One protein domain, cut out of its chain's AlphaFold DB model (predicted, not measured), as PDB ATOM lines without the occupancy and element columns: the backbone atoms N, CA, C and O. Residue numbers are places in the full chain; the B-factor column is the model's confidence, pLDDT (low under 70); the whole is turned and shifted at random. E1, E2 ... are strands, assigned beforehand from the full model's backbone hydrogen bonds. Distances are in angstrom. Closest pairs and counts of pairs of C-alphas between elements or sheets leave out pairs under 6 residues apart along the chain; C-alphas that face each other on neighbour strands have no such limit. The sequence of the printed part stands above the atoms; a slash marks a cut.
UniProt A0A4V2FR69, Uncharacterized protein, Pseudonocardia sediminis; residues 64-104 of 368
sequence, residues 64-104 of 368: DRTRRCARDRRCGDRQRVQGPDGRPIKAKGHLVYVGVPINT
ATOM      1  N   ASP A  64      18.848   2.996 151.890       57.47
ATOM      2  CA  ASP A  64      18.185   4.281 152.052       57.47
ATOM      3  C   ASP A  64      18.021   4.948 150.676       57.47
ATOM      4  O   ASP A  64      18.945   5.474 150.040       57.47
ATOM      5  N   ARG A  65      16.791   4.882 150.162       54.41
ATOM      6  CA  ARG A  65      16.446   5.432 148.851       54.41
ATOM      7  C   ARG A  65      16.345   6.952 148.877       54.41
ATOM      8  O   ARG A  65      16.242   7.538 147.800       54.41
ATOM      9  N   THR A  66      16.370   7.577 150.047       62.09
ATOM     10  CA  THR A  66      16.339   9.032 150.201       62.09
ATOM     11  C   THR A  66      17.750   9.605 150.205       62.09
ATOM     12  O   THR A  66      17.999  10.616 149.540       62.09
ATOM     13  N   ARG A  67      18.705   8.909 150.832       66.31
ATOM     14  CA  ARG A  67      20.106   9.334 150.876       66.31
ATOM     15  C   ARG A  67      20.838   8.993 149.588       66.31
ATOM     16  O   ARG A  67      20.739   7.911 149.005       66.31
ATOM     17  N   ARG A  68      21.571   9.979 149.080       71.94
ATOM     18  CA  ARG A  68      22.261   9.922 147.789       71.94
ATOM     19  C   ARG A  68      23.678  10.434 147.980       71.94
ATOM     20  O   ARG A  68      23.904  11.383 148.720       71.94
ATOM     21  N   CYS A  69      24.625   9.798 147.300       71.81
ATOM     22  CA  CYS A  69      26.037  10.166 147.290       71.81
ATOM     23  C   CYS A  69      26.233  11.694 147.194       71.81
ATOM     24  O   CYS A  69      25.706  12.308 146.268       71.81
ATOM     25  N   ALA A  70      27.052  12.272 148.089       64.25
ATOM     26  CA  ALA A  70      27.352  13.714 148.192       64.25
ATOM     27  C   ALA A  70      27.740  14.372 146.871       64.25
ATOM     28  O   ALA A  70      27.447  15.532 146.598       64.25
ATOM     29  N   ARG A  71      28.440  13.603 146.035       63.53
ATOM     30  CA  ARG A  71      28.894  14.064 144.730       63.53
ATOM     31  C   ARG A  71      27.725  14.311 143.771       63.53
ATOM     32  O   ARG A  71      27.945  14.934 142.738       63.53
ATOM     33  N   ASP A  72      26.513  13.854 144.085       68.94
ATOM     34  CA  ASP A  72      25.292  13.993 143.288       68.94
ATOM     35  C   ASP A  72      25.557  13.630 141.813       68.94
ATOM     36  O   ASP A  72      26.027  12.527 141.508       68.94
ATOM     37  N   ARG A  73      25.380  14.575 140.880       60.28
ATOM     38  CA  ARG A  73      25.675  14.400 139.450       60.28
ATOM     39  C   ARG A  73      27.152  14.115 139.150       60.28
ATOM     40  O   ARG A  73      27.469  13.711 138.034       60.28
ATOM     41  N   ARG A  74      28.065  14.345 140.094       62.62
ATOM     42  CA  ARG A  74      29.508  14.051 139.998       62.62
ATOM     43  C   ARG A  74      29.855  12.636 140.479       62.62
ATOM     44  O   ARG A  74      31.002  12.219 140.344       62.62
ATOM     45  N   CYS A  75      28.900  11.880 141.034       72.69
ATOM     46  CA  CYS A  75      29.131  10.484 141.401       72.69
ATOM     47  C   CYS A  75      29.447   9.667 140.135       72.69
ATOM     48  O   CYS A  75      28.710   9.740 139.150       72.69
ATOM     49  N   GLY A  76      30.548   8.905 140.152       67.31
ATOM     50  CA  GLY A  76      30.944   8.050 139.024       67.31
ATOM     51  C   GLY A  76      29.911   6.968 138.713       67.31
ATOM     52  O   GLY A  76      29.724   6.620 137.551       67.31
ATOM     53  N   ASP A  77      29.185   6.535 139.741       75.50
ATOM     54  CA  ASP A  77      28.191   5.469 139.673       75.50
ATOM     55  C   ASP A  77      26.746   6.017 139.624       75.50
ATOM     56  O   ASP A  77      25.787   5.265 139.763       75.50
ATOM     57  N   ARG A  78      26.573   7.339 139.434       81.75
ATOM     58  CA  ARG A  78      25.276   8.047 139.454       81.75
ATOM     59  C   ARG A  78      24.166   7.317 138.694       81.75
ATOM     60  O   ARG A  78      24.347   6.854 137.566       81.75
ATOM     61  N   GLN A  79      22.973   7.319 139.274       82.62
ATOM     62  CA  GLN A  79      21.800   6.685 138.688       82.62
ATOM     63  C   GLN A  79      20.975   7.695 137.889       82.62
ATOM     64  O   GLN A  79      20.904   8.885 138.206       82.62
ATOM     65  N   ARG A  80      20.346   7.218 136.812       84.56
ATOM     66  CA  ARG A  80      19.360   8.008 136.064       84.56
ATOM     67  C   ARG A  80      18.066   8.029 136.859       84.56
ATOM     68  O   ARG A  80      17.586   6.970 137.250       84.56
ATOM     69  N   VAL A  81      17.488   9.213 137.049       82.75
ATOM     70  CA  VAL A  81      16.166   9.314 137.671       82.75
ATOM     71  C   VAL A  81      15.148   8.718 136.711       82.75
ATOM     72  O   VAL A  81      15.022   9.181 135.576       82.75
ATOM     73  N   GLN A  82      14.447   7.682 137.161       86.50
ATOM     74  CA  GLN A  82      13.338   7.076 136.435       86.50
ATOM     75  C   GLN A  82      12.017   7.621 136.984       86.50
ATOM     76  O   GLN A  82      11.879   7.835 138.186       86.50
ATOM     77  N   GLY A  83      11.077   7.898 136.086       79.25
ATOM     78  CA  GLY A  83       9.700   8.219 136.424       79.25
ATOM     79  C   GLY A  83       8.936   6.975 136.879       79.25
ATOM     80  O   GLY A  83       9.456   5.860 136.790       79.25
ATOM     81  N   PRO A  84       7.687   7.143 137.343       75.19
ATOM     82  CA  PRO A  84       6.836   6.026 137.762       75.19
ATOM     83  C   PRO A  84       6.541   5.025 136.628       75.19
ATOM     84  O   PRO A  84       6.176   3.887 136.886       75.19
ATOM     85  N   ASP A  85       6.744   5.426 135.375       86.19
ATOM     86  CA  ASP A  85       6.644   4.597 134.172       86.19
ATOM     87  C   ASP A  85       7.960   3.875 133.803       86.19
ATOM     88  O   ASP A  85       8.065   3.280 132.729       86.19
ATOM     89  N   GLY A  86       8.993   3.974 134.648       86.00
ATOM     90  CA  GLY A  86      10.334   3.442 134.397       86.00
ATOM     91  C   GLY A  86      11.137   4.225 133.350       86.00
ATOM     92  O   GLY A  86      12.291   3.888 133.069       86.00
ATOM     93  N   ARG A  87      10.575   5.289 132.757       84.31
ATOM     94  CA  ARG A  87      11.275   6.087 131.742       84.31
ATOM     95  C   ARG A  87      12.169   7.129 132.402       84.31
ATOM     96  O   ARG A  87      11.816   7.687 133.436       84.31
ATOM     97  N   PRO A  88      13.334   7.451 131.819       82.88
ATOM     98  CA  PRO A  88      14.209   8.455 132.400       82.88
ATOM     99  C   PRO A  88      13.556   9.843 132.380       82.88
ATOM    100  O   PRO A  88      13.135  10.328 131.325       82.88
ATOM    101  N   ILE A  89      13.541  10.508 133.535       82.44
ATOM    102  CA  ILE A  89      13.035  11.873 133.667       82.44
ATOM    103  C   ILE A  89      14.001  12.834 132.973       82.44
ATOM    104  O   ILE A  89      15.222  12.790 133.167       82.44
ATOM    105  N   LYS A  90      13.436  13.736 132.166       85.56
ATOM    106  CA  LYS A  90      14.169  14.835 131.537       85.56
ATOM    107  C   LYS A  90      13.732  16.162 132.146       85.56
ATOM    108  O   LYS A  90      12.558  16.507 132.079       85.56
ATOM    109  N   ALA A  91      14.676  16.938 132.667       75.62
ATOM    110  CA  ALA A  91      14.449  18.322 133.070       75.62
ATOM    111  C   ALA A  91      15.040  19.243 132.000       75.62
ATOM    112  O   ALA A  91      16.230  19.155 131.692       75.62
ATOM    113  N   LYS A  92      14.210  20.106 131.401       83.19
ATOM    114  CA  LYS A  92      14.612  20.998 130.291       83.19
ATOM    115  C   LYS A  92      15.296  20.246 129.132       83.19
ATOM    116  O   LYS A  92      16.276  20.712 128.570       83.19
ATOM    117  N   GLY A  93      14.817  19.040 128.816       80.06
ATOM    118  CA  GLY A  93      15.378  18.196 127.752       80.06
ATOM    119  C   GLY A  93      16.642  17.409 128.126       80.06
ATOM    120  O   GLY A  93      17.042  16.524 127.369       80.06
ATOM    121  N   HIS A  94      17.232  17.646 129.300       72.62
ATOM    122  CA  HIS A  94      18.409  16.922 129.778       72.62
ATOM    123  C   HIS A  94      18.021  15.796 130.736       72.62
ATOM    124  O   HIS A  94      17.143  15.969 131.579       72.62
ATOM    125  N   LEU A  95      18.696  14.647 130.623       76.06
ATOM    126  CA  LEU A  95      18.538  13.536 131.565       76.06
ATOM    127  C   LEU A  95      18.906  13.993 132.979       76.06
ATOM    128  O   LEU A  95      19.976  14.570 133.186       76.06
ATOM    129  N   VAL A  96      18.029  13.711 133.939       77.69
ATOM    130  CA  VAL A  96      18.296  13.974 135.353       77.69
ATOM    131  C   VAL A  96      19.063  12.789 135.933       77.69
ATOM    132  O   VAL A  96      18.648  11.636 135.807       77.69
ATOM    133  N   TYR A  97      20.197  13.086 136.560       78.12
ATOM    134  CA  TYR A  97      20.994  12.120 137.307       78.12
ATOM    135  C   TYR A  97      20.957  12.487 138.781       78.12
ATOM    136  O   TYR A  97      20.959  13.673 139.112       78.12
ATOM    137  N   VAL A  98      20.963  11.463 139.620       78.62
ATOM    138  CA  VAL A  98      21.120  11.561 141.071       78.62
ATOM    139  C   VAL A  98      22.306  10.703 141.494       78.62
ATOM    140  O   VAL A  98      22.680   9.760 140.790       78.62
ATOM    141  N   GLY A  99      22.915  11.031 142.633       76.06
ATOM    142  CA  GLY A  99      23.954  10.191 143.231       76.06
ATOM    143  C   GLY A  99      23.494   8.738 143.433       76.06
ATOM    144  O   GLY A  99      22.302   8.438 143.406       76.06
ATOM    145  N   VAL A 100      24.427   7.809 143.632       81.44
ATOM    146  CA  VAL A 100      24.061   6.438 144.041       81.44
ATOM    147  C   VAL A 100      23.403   6.472 145.420       81.44
ATOM    148  O   VAL A 100      23.860   7.257 146.258       81.44
ATOM    149  N   PRO A 101      22.348   5.668 145.659       75.25
ATOM    150  CA  PRO A 101      21.834   5.425 146.998       75.25
ATOM    151  C   PRO A 101      22.966   5.082 147.965       75.25
ATOM    152  O   PRO A 101      23.766   4.191 147.680       75.25
ATOM    153  N   ILE A 102      23.073   5.803 149.076       73.50
ATOM    154  CA  ILE A 102      24.088   5.457 150.071       73.50
ATOM    155  C   ILE A 102      23.573   4.231 150.817       73.50
ATOM    156  O   ILE A 102      22.431   4.210 151.262       73.50
ATOM    157  N   ASN A 103      24.403   3.196 150.912       70.31
ATOM    158  CA  ASN A 103      24.117   2.083 151.800       70.31
ATOM    159  C   ASN A 103      24.426   2.566 153.222       70.31
ATOM    160  O   ASN A 103      25.591   2.789 153.545       70.31
ATOM    161  N   THR A 104      23.388   2.791 154.024       64.19
ATOM    162  CA  THR A 104      23.497   3.324 155.389       64.19
ATOM    163  C   THR A 104      24.280   2.396 156.309       64.19
ATOM    164  O   THR A 104      25.059   2.884 157.118       64.19
TER     165      THR A 104
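Overview. This is residues 64 to 104 of the 368 residues of an uncharacterized protein of Pseudonocardia sediminis (UniProt A0A4V2FR69). This domain has little regular structure: one long loop leaves E1, runs to the far end around Gly 93 and folds back to E2, which lies close to E1. On the way, two short antiparallel pairings tie the loop to itself, residues 79 to 80 with 97 to 98, and 90 to 91 with 94 to 95. The printed part has 41 residues with two named strands, E1 then E2, and no named helix; the class is all strand, with 8 residues in named elements. It is only just compact, close to loose, with a radius of gyration of the C-alphas of 10.5 A and spans of 30 by 20 by 13 A.

Along the chain. Find C-alpha 64 at (18.185, 4.281, 152.052), where E1, residues 64 to 68, begins; it runs 8.2 A. E2, residues 101 to 103, ends at C-alpha 103, (24.117, 2.083, 151.800).

Arrangement. Look at Arg 68 and Pro 101, whose C-alphas, the closest of E1 and E2, are 4.6 A apart. Each strand pairs with no named strand.

Size, cuts and confidence. The C-alphas farthest apart are those of Gly 93 and Thr 104, 32.4 A. The link from E1 to E2 is long, 32 residues, and the printed part has no cut. Confidence is under 70 at residues 64 to 67, 70 to 74, 76 and 104.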